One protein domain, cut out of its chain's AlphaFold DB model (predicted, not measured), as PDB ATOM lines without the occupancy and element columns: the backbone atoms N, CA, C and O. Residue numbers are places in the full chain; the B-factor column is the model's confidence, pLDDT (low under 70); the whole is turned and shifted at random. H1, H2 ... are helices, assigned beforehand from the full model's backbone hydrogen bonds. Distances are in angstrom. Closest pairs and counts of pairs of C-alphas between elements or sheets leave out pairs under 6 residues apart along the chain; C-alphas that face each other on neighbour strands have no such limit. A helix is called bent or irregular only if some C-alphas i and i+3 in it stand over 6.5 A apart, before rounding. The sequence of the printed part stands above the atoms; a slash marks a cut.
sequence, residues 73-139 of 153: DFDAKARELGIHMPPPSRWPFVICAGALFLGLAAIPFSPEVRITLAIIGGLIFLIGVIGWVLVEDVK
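AT A GLANCE: This is residues 73 to 139 of the 153 residues of an uncharacterized protein of Chloroflexi bacterium 13_1_40CM_65_17 (UniProt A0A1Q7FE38). Look for a helical hairpin, in which H2 and the longer H3 run side by side in opposite directions, with the short helix H1 set away from it at the end of a drawn-out link. The turn of the hairpin closes one end of a long rod; H1 makes the other end, beyond the open end of the hairpin and without contact with either of its helices. You will find 67 printed residues with three named helices, in the order H1, H2, H3, and no named strand; the class is all helix. The whole is extended, with a radius of gyration of the C-alphas of 17.6 A and spans of 58 by 20 by 13 A.

HOW THE PARTS SIT: Start at H1, residues 74 to 80, which touches no helix. Ten residues form the short link from it to H2, residues 91 to 105, and these two helices are apart. A tight link of 5 residues then leads into H3, residues 111 to 139, which is apart from H1. H2 and H3 touch, with 51 pairs of C-alphas within 8 A; look at Gly 98 and Phe 125, whose C-alphas are the closest of the two helices at 4.2 A. Their lines stand at a shallow tilt of 16 degrees, they run opposite ways, and their centres are 7.6 A apart: they form a helical hairpin. Along the backbones of H1 and H2, every O i to N i+4 pair is within hydrogen-bond range; in H3, 22 of 25 are.

IN THESE COORDINATES: Find C-alpha 74 at (-15.654, -31.080, 12.070), where H1 begins; its seven residues end at Glu 80. Go on to C-alpha 91 at (-6.138, -10.909, 4.123); from there H2 runs 21.3 A to Ala 105. H3 begins at Pro 111 and runs 40.6 A, from first to last C-alpha, to C-alpha 139 at (1.213, -21.224, 6.034). It is the longest helix, with 29 residues, and is neither bent nor irregular, but only just: C-alphas 133 and 136 are 6.1 A apart.

THE WHOLE: The two C-alphas farthest apart are those of Glu 80 and Ser 110, at 57.7 A. Residues 76 to 82, of which 76 to 80 belong to H1, stand free, and so do residues 107 to 112. The body without these stretches has 54 residues and spans 49 by 20 by 12 A. The printed part has no cut, and neither link is long. In the B-factor column the mean pLDDT of the printed part is 90.3; look for low confidence at residues 138 to 139, which are under 70.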
ATOM      1  N   ASP A  73     -16.426 -33.094  16.078       83.06
ATOM      2  CA  ASP A  73     -15.259 -32.322  15.667       83.06
ATOM      3  C   ASP A  73     -15.189 -32.335  14.132       83.06
ATOM      4  O   ASP A  73     -14.797 -33.325  13.504       83.06
ATOM      5  N   PHE A  74     -15.629 -31.236  13.521       80.12
ATOM      6  CA  PHE A  74     -15.654 -31.080  12.070       80.12
ATOM      7  C   PHE A  74     -14.252 -31.092  11.454       80.12
ATOM      8  O   PHE A  74     -14.101 -31.590  10.338       80.12
ATOM      9  N   ASP A  75     -13.226 -30.636  12.176       77.62
ATOM     10  CA  ASP A  75     -11.843 -30.633  11.691       77.62
ATOM     11  C   ASP A  75     -11.262 -32.049  11.703       77.62
ATOM     12  O   ASP A  75     -10.576 -32.470  10.765       77.62
ATOM     13  N   ALA A  76     -11.552 -32.829  12.748       80.12
ATOM     14  CA  ALA A  76     -11.201 -34.248  12.779       80.12
ATOM     15  C   ALA A  76     -11.944 -35.032  11.690       80.12
ATOM     16  O   ALA A  76     -11.323 -35.818  10.969       80.12
ATOM     17  N   LYS A  77     -13.248 -34.779  11.515       82.88
ATOM     18  CA  LYS A  77     -14.052 -35.489  10.516       82.88
ATOM     19  C   LYS A  77     -13.650 -35.134   9.085       82.88
ATOM     20  O   LYS A  77     -13.601 -36.015   8.232       82.88
ATOM     21  N   ALA A  78     -13.318 -33.876   8.816       81.06
ATOM     22  CA  ALA A  78     -12.817 -33.451   7.515       81.06
ATOM     23  C   ALA A  78     -11.461 -34.086   7.181       81.06
ATOM     24  O   ALA A  78     -11.279 -34.543   6.054       81.06
ATOM     25  N   ARG A  79     -10.547 -34.201   8.160       78.50
ATOM     26  CA  ARG A  79      -9.282 -34.941   7.991       78.50
ATOM     27  C   ARG A  79      -9.515 -36.420   7.679       78.50
ATOM     28  O   ARG A  79      -8.873 -36.941   6.775       78.50
ATOM     29  N   GLU A  80     -10.446 -37.073   8.377       83.69
ATOM     30  CA  GLU A  80     -10.840 -38.468   8.103       83.69
ATOM     31  C   GLU A  80     -11.393 -38.634   6.679       83.69
ATOM     32  O   GLU A  80     -11.078 -39.601   5.991       83.69
ATOM     33  N   LEU A  81     -12.191 -37.669   6.218       86.06
ATOM     34  CA  LEU A  81     -12.794 -37.669   4.886       86.06
ATOM     35  C   LEU A  81     -11.837 -37.200   3.774       86.06
ATOM     36  O   LEU A  81     -12.248 -37.143   2.615       86.06
ATOM     37  N   GLY A  82     -10.590 -36.843   4.098       80.75
ATOM     38  CA  GLY A  82      -9.626 -36.311   3.130       80.75
ATOM     39  C   GLY A  82     -10.017 -34.945   2.550       80.75
ATOM     40  O   GLY A  82      -9.557 -34.572   1.471       80.75
ATOM     41  N   ILE A  83     -10.881 -34.193   3.235       81.56
ATOM     42  CA  ILE A  83     -11.313 -32.859   2.814       81.56
ATOM     43  C   ILE A  83     -10.267 -31.850   3.286       81.56
ATOM     44  O   ILE A  83     -10.132 -31.578   4.480       81.56
ATOM     45  N   HIS A  84      -9.541 -31.256   2.341       74.50
ATOM     46  CA  HIS A  84      -8.649 -30.139   2.629       74.50
ATOM     47  C   HIS A  84      -9.468 -28.884   2.953       74.50
ATOM     48  O   HIS A  84     -10.019 -28.245   2.058       74.50
ATOM     49  N   MET A  85      -9.536 -28.519   4.234       74.19
ATOM     50  CA  MET A  85     -10.061 -27.224   4.668       74.19
ATOM     51  C   MET A  85      -8.884 -26.281   4.935       74.19
ATOM     52  O   MET A  85      -8.134 -26.513   5.886       74.19
ATOM     53  N   PRO A  86      -8.673 -25.244   4.104       71.50
ATOM     54  CA  PRO A  86      -7.643 -24.260   4.387       71.50
ATOM     55  C   PRO A  86      -7.998 -23.500   5.675       71.50
ATOM     56  O   PRO A  86      -9.180 -23.264   5.949       71.50
ATOM     57  N   PRO A  87      -6.995 -23.093   6.470       75.94
ATOM     58  CA  PRO A  87      -7.242 -22.297   7.661       75.94
ATOM     59  C   PRO A  87      -7.901 -20.957   7.289       75.94
ATOM     60  O   PRO A  87      -7.694 -20.443   6.185       75.94
ATOM     61  N   PRO A  88      -8.677 -20.351   8.203       83.56
ATOM     62  CA  PRO A  88      -9.348 -19.086   7.930       83.56
ATOM     63  C   PRO A  88      -8.338 -17.969   7.619       83.56
ATOM     64  O   PRO A  88      -7.410 -17.717   8.391       83.56
ATOM     65  N   SER A  89      -8.570 -17.265   6.508       85.69
ATOM     66  CA  SER A  89      -7.746 -16.152   6.027       85.69
ATOM     67  C   SER A  89      -8.337 -14.799   6.410       85.69
ATOM     68  O   SER A  89      -9.545 -14.578   6.314       85.69
ATOM     69  N   ARG A  90      -7.478 -13.863   6.827       91.75
ATOM     70  CA  ARG A  90      -7.880 -12.479   7.156       91.75
ATOM     71  C   ARG A  90      -7.523 -11.477   6.060       91.75
ATOM     72  O   ARG A  90      -8.025 -10.355   6.080       91.75
ATOM     73  N   TRP A  91      -6.668 -11.848   5.111       94.69
ATOM     74  CA  TRP A  91      -6.138 -10.909   4.123       94.69
ATOM     75  C   TRP A  91      -7.158 -10.399   3.103       94.69
ATOM     76  O   TRP A  91      -7.103  -9.203   2.820       94.69
ATOM     77  N   PRO A  92      -8.138 -11.190   2.619       94.38
ATOM     78  CA  PRO A  92      -9.194 -10.667   1.751       94.38
ATOM     79  C   PRO A  92      -9.924  -9.464   2.359       94.38
ATOM     80  O   PRO A  92     -10.191  -8.486   1.668       94.38
ATOM     81  N   PHE A  93     -10.166  -9.478   3.673       96.25
ATOM     82  CA  PHE A  93     -10.783  -8.348   4.365       96.25
ATOM     83  C   PHE A  93      -9.887  -7.099   4.352       96.25
ATOM     84  O   PHE A  93     -10.361  -5.998   4.077       96.25
ATOM     85  N   VAL A  94      -8.582  -7.270   4.591       97.00
ATOM     86  CA  VAL A  94      -7.594  -6.177   4.530       97.00
ATOM     87  C   VAL A  94      -7.510  -5.596   3.115       97.00
ATOM     88  O   VAL A  94      -7.517  -4.378   2.947       97.00
ATOM     89  N   ILE A  95      -7.506  -6.453   2.091       97.69
ATOM     90  CA  ILE A  95      -7.511  -6.050   0.678       97.69
ATOM     91  C   ILE A  95      -8.762  -5.222   0.366       97.69
ATOM     92  O   ILE A  95      -8.648  -4.136  -0.202       97.69
ATOM     93  N   CYS A  96      -9.947  -5.682   0.780       98.19
ATOM     94  CA  CYS A  96     -11.196  -4.940   0.593       98.19
ATOM     95  C   CYS A  96     -11.182  -3.584   1.310       98.19
ATOM     96  O   CYS A  96     -11.643  -2.596   0.740       98.19
ATOM     97  N   ALA A  97     -10.625  -3.506   2.520       98.00
ATOM     98  CA  ALA A  97     -10.471  -2.237   3.228       98.00
ATOM     99  C   ALA A  97      -9.568  -1.265   2.448       98.00
ATOM    100  O   ALA A  97      -9.925  -0.101   2.275       98.00
ATOM    101  N   GLY A  98      -8.441  -1.736   1.905       98.06
ATOM    102  CA  GLY A  98      -7.579  -0.923   1.042       98.06
ATOM    103  C   GLY A  98      -8.284  -0.468  -0.241       98.06
ATOM    104  O   GLY A  98      -8.246   0.714  -0.590       98.06
ATOM    105  N   ALA A  99      -9.002  -1.383  -0.899       98.00
ATOM    106  CA  ALA A  99      -9.778  -1.096  -2.105       98.00
ATOM    107  C   ALA A  99     -10.888  -0.060  -1.861       98.00
ATOM    108  O   ALA A  99     -11.129   0.784  -2.722       98.00
ATOM    109  N   LEU A 100     -11.521  -0.069  -0.682       98.06
ATOM    110  CA  LEU A 100     -12.503   0.944  -0.289       98.06
ATOM    111  C   LEU A 100     -11.890   2.351  -0.299       98.06
ATOM    112  O   LEU A 100     -12.438   3.250  -0.933       98.06
ATOM    113  N   PHE A 101     -10.744   2.552   0.359       97.81
ATOM    114  CA  PHE A 101     -10.078   3.862   0.391       97.81
ATOM    115  C   PHE A 101      -9.589   4.303  -0.995       97.81
ATOM    116  O   PHE A 101      -9.739   5.472  -1.350       97.81
ATOM    117  N   LEU A 102      -9.079   3.370  -1.808       97.94
ATOM    118  CA  LEU A 102      -8.725   3.642  -3.206       97.94
ATOM    119  C   LEU A 102      -9.948   4.063  -4.036       97.94
ATOM    120  O   LEU A 102      -9.871   5.022  -4.804       97.94
ATOM    121  N   GLY A 103     -11.089   3.396  -3.849       97.38
ATOM    122  CA  GLY A 103     -12.352   3.770  -4.484       97.38
ATOM    123  C   GLY A 103     -12.822   5.165  -4.068       97.38
ATOM    124  O   GLY A 103     -13.201   5.967  -4.920       97.38
ATOM    125  N   LEU A 104     -12.721   5.502  -2.778       96.94
ATOM    126  CA  LEU A 104     -13.046   6.842  -2.275       96.94
ATOM    127  C   LEU A 104     -12.113   7.926  -2.843       96.94
ATOM    128  O   LEU A 104     -12.563   9.041  -3.093       96.94
ATOM    129  N   ALA A 105     -10.841   7.615  -3.107       96.38
ATOM    130  CA  ALA A 105      -9.900   8.553  -3.726       96.38
ATOM    131  C   ALA A 105     -10.268   8.929  -5.179       96.38
ATOM    132  O   ALA A 105      -9.889  10.002  -5.672       96.38
ATOM    133  N   ALA A 106     -11.016   8.063  -5.872       95.06
ATOM    134  CA  ALA A 106     -11.506   8.314  -7.226       95.06
ATOM    135  C   ALA A 106     -12.701   9.288  -7.264       95.06
ATOM    136  O   ALA A 106     -12.983   9.864  -8.315       95.06
ATOM    137  N   ILE A 107     -13.373   9.511  -6.130       96.06
ATOM    138  CA  ILE A 107     -14.465  10.482  -6.003       96.06
ATOM    139  C   ILE A 107     -13.886  11.906  -6.099       96.06
ATOM    140  O   ILE A 107     -12.798  12.162  -5.570       96.06
ATOM    141  N   PRO A 108     -14.574  12.860  -6.759       93.69
ATOM    142  CA  PRO A 108     -14.089  14.230  -6.948       93.69
ATOM    143  C   PRO A 108     -14.158  15.086  -5.666       93.69
ATOM    144  O   PRO A 108     -14.819  16.120  -5.622       93.69
ATOM    145  N   PHE A 109     -13.452  14.672  -4.612       93.00
ATOM    146  CA  PHE A 109     -13.145  15.505  -3.447       93.00
ATOM    147  C   PHE A 109     -12.011  16.501  -3.746       93.00
ATOM    148  O   PHE A 109     -11.414  16.495  -4.828       93.00
ATOM    149  N   SER A 110     -11.670  17.342  -2.763       96.62
ATOM    150  CA  SER A 110     -10.480  18.198  -2.831       96.62
ATOM    151  C   SER A 110      -9.213  17.368  -3.106       96.62
ATOM    152  O   SER A 110      -9.096  16.266  -2.557       96.62
ATOM    153  N   PRO A 111      -8.243  17.881  -3.887       95.56
ATOM    154  CA  PRO A 111      -7.039  17.136  -4.265       95.56
ATOM    155  C   PRO A 111      -6.275  16.531  -3.081       95.56
ATOM    156  O   PRO A 111      -5.871  15.374  -3.151       95.56
ATOM    157  N   GLU A 112      -6.143  17.278  -1.983       97.19
ATOM    158  CA  GLU A 112      -5.459  16.837  -0.760       97.19
ATOM    159  C   GLU A 112      -6.086  15.553  -0.199       97.19
ATOM    160  O   GLU A 112      -5.413  14.534  -0.074       97.19
ATOM    161  N   VAL A 113      -7.406  15.567   0.022       96.38
ATOM    162  CA  VAL A 113      -8.175  14.410   0.513       96.38
ATOM    163  C   VAL A 113      -8.022  13.202  -0.410       96.38
ATOM    164  O   VAL A 113      -7.817  12.086   0.065       96.38
ATOM    165  N   ARG A 114      -8.073  13.405  -1.730       97.31
ATOM    166  CA  ARG A 114      -7.935  12.311  -2.704       97.31
ATOM    167  C   ARG A 114      -6.554  11.667  -2.642       97.31
ATOM    168  O   ARG A 114      -6.463  10.444  -2.623       97.31
ATOM    169  N   ILE A 115      -5.495  12.474  -2.577       97.00
ATOM    170  CA  ILE A 115      -4.116  11.979  -2.477       97.00
ATOM    171  C   ILE A 115      -3.925  11.220  -1.162       97.00
ATOM    172  O   ILE A 115      -3.388  10.112  -1.171       97.00
ATOM    173  N   THR A 116      -4.414  11.757  -0.042       97.38
ATOM    174  CA  THR A 116      -4.325  11.079   1.258       97.38
ATOM    175  C   THR A 116      -5.044   9.730   1.243       97.38
ATOM    176  O   THR A 116      -4.464   8.725   1.655       97.38
ATOM    177  N   LEU A 117      -6.272   9.674   0.718       97.56
ATOM    178  CA  LEU A 117      -7.034   8.427   0.589       97.56
ATOM    179  C   LEU A 117      -6.340   7.423  -0.339       97.56
ATOM    180  O   LEU A 117      -6.305   6.234  -0.025       97.56
ATOM    181  N   ALA A 118      -5.749   7.892  -1.442       97.69
ATOM    182  CA  ALA A 118      -5.013   7.042  -2.370       97.69
ATOM    183  C   ALA A 118      -3.779   6.412  -1.711       97.69
ATOM    184  O   ALA A 118      -3.537   5.219  -1.881       97.69
ATOM    185  N   ILE A 119      -3.026   7.186  -0.921       98.25
ATOM    186  CA  ILE A 119      -1.847   6.687  -0.200       98.25
ATOM    187  C   ILE A 119      -2.262   5.666   0.864       98.25
ATOM    188  O   ILE A 119      -1.712   4.566   0.898       98.25
ATOM    189  N   ILE A 120      -3.253   5.994   1.701       98.06
ATOM    190  CA  ILE A 120      -3.737   5.090   2.757       98.06
ATOM    191  C   ILE A 120      -4.272   3.794   2.141       98.06
ATOM    192  O   ILE A 120      -3.859   2.701   2.533       98.06
ATOM    193  N   GLY A 121      -5.154   3.909   1.147       97.94
ATOM    194  CA  GLY A 121      -5.733   2.758   0.467       97.94
ATOM    195  C   GLY A 121      -4.687   1.909  -0.242       97.94
ATOM    196  O   GLY A 121      -4.714   0.689  -0.114       97.94
ATOM    197  N   GLY A 122      -3.727   2.544  -0.917       98.00
ATOM    198  CA  GLY A 122      -2.635   1.864  -1.606       98.00
ATOM    199  C   GLY A 122      -1.745   1.067  -0.657       98.00
ATOM    200  O   GLY A 122      -1.457  -0.097  -0.930       98.00
ATOM    201  N   LEU A 123      -1.364   1.647   0.486       98.31
ATOM    202  CA  LEU A 123      -0.558   0.950   1.492       98.31
ATOM    203  C   LEU A 123      -1.314  -0.231   2.112       98.31
ATOM    204  O   LEU A 123      -0.765  -1.329   2.182       98.31
ATOM    205  N   ILE A 124      -2.575  -0.040   2.517       98.00
ATOM    206  CA  ILE A 124      -3.396  -1.115   3.102       98.00
ATOM    207  C   ILE A 124      -3.610  -2.241   2.087       98.00
ATOM    208  O   ILE A 124      -3.456  -3.415   2.425       98.00
ATOM    209  N   PHE A 125      -3.932  -1.893   0.839       97.88
ATOM    210  CA  PHE A 125      -4.132  -2.862  -0.232       97.88
ATOM    211  C   PHE A 125      -2.855  -3.665  -0.495       97.88
ATOM    212  O   PHE A 125      -2.906  -4.892  -0.540       97.88
ATOM    213  N   LEU A 126      -1.702  -2.994  -0.599       97.50
ATOM    214  CA  LEU A 126      -0.417  -3.650  -0.829       97.50
ATOM    215  C   LEU A 126      -0.046  -4.589   0.326       97.50
ATOM    216  O   LEU A 126       0.346  -5.725   0.076       97.50
ATOM    217  N   ILE A 127      -0.225  -4.154   1.577       97.00
ATOM    218  CA  ILE A 127      -0.037  -5.005   2.764       97.00
ATOM    219  C   ILE A 127      -0.961  -6.225   2.700       97.00
ATOM    220  O   ILE A 127      -0.517  -7.343   2.957       97.00
ATOM    221  N   GLY A 128      -2.226  -6.021   2.323       96.31
ATOM    222  CA  GLY A 128      -3.208  -7.085   2.141       96.31
ATOM    223  C   GLY A 128      -2.763  -8.130   1.118       96.31
ATOM    224  O   GLY A 128      -2.772  -9.323   1.414       96.31
ATOM    225  N   VAL A 129      -2.331  -7.683  -0.062       95.50
ATOM    226  CA  VAL A 129      -1.868  -8.561  -1.146       95.50
ATOM    227  C   VAL A 129      -0.580  -9.286  -0.763       95.50
ATOM    228  O   VAL A 129      -0.499 -10.495  -0.944       95.50
ATOM    229  N   ILE A 130       0.408  -8.589  -0.193       94.25
ATOM    230  CA  ILE A 130       1.668  -9.203   0.258       94.25
ATOM    231  C   ILE A 130       1.394 -10.264   1.324       94.25
ATOM    232  O   ILE A 130       1.934 -11.366   1.260       94.25
ATOM    233  N   GLY A 131       0.543  -9.947   2.296       92.19
ATOM    234  CA  GLY A 131       0.155 -10.889   3.328       92.19
ATOM    235  C   GLY A 131      -0.562 -12.115   2.767       92.19
ATOM    236  O   GLY A 131      -0.250 -13.241   3.150       92.19
ATOM    237  N   TRP A 132      -1.473 -11.915   1.819       90.81
ATOM    238  CA  TRP A 132      -2.177 -13.021   1.180       90.81
ATOM    239  C   TRP A 132      -1.240 -13.907   0.357       90.81
ATOM    240  O   TRP A 132      -1.253 -15.123   0.500       90.81
ATOM    241  N   VAL A 133      -0.388 -13.303  -0.468       88.31
ATOM    242  CA  VAL A 133       0.449 -14.039  -1.420       88.31
ATOM    243  C   VAL A 133       1.662 -14.672  -0.747       88.31
ATOM    244  O   VAL A 133       2.007 -15.793  -1.081       88.31
ATOM    245  N   LEU A 134       2.328 -13.983   0.182       84.69
ATOM    246  CA  LEU A 134       3.589 -14.471   0.754       84.69
ATOM    247  C   LEU A 134       3.403 -15.120   2.124       84.69
ATOM    248  O   LEU A 134       4.061 -16.107   2.433       84.69
ATOM    249  N   VAL A 135       2.535 -14.566   2.976       81.50
ATOM    250  CA  VAL A 135       2.394 -15.065   4.355       81.50
ATOM    251  C   VAL A 135       1.447 -16.258   4.419       81.50
ATOM    252  O   VAL A 135       1.675 -17.156   5.228       81.50
ATOM    253  N   GLU A 136       0.386 -16.293   3.609       80.12
ATOM    254  CA  GLU A 136      -0.506 -17.458   3.582       80.12
ATOM    255  C   GLU A 136       0.007 -18.613   2.744       80.12
ATOM    256  O   GLU A 136      -0.207 -19.748   3.157       80.12
ATOM    257  N   ASP A 137       0.760 -18.359   1.676       72.38
ATOM    258  CA  ASP A 137       1.408 -19.428   0.909       72.38
ATOM    259  C   ASP A 137       2.350 -20.256   1.798       72.38
ATOM    260  O   ASP A 137       2.206 -21.472   1.899       72.38
ATOM    261  N   VAL A 138       3.186 -19.596   2.609       67.56
ATOM    262  CA  VAL A 138       4.061 -20.265   3.596       67.56
ATOM    263  C   VAL A 138       3.274 -21.004   4.689       67.56
ATOM    264  O   VAL A 138       3.756 -21.994   5.237       67.56
ATOM    265  N   LYS A 139       2.065 -20.544   5.040       64.75
ATOM    266  CA  LYS A 139       1.213 -21.224   6.034       64.75
ATOM    267  C   LYS A 139       0.490 -22.439   5.460       64.75
ATOM    268  O   LYS A 139       0.273 -23.397   6.196       64.75
TER     269      LYS A 139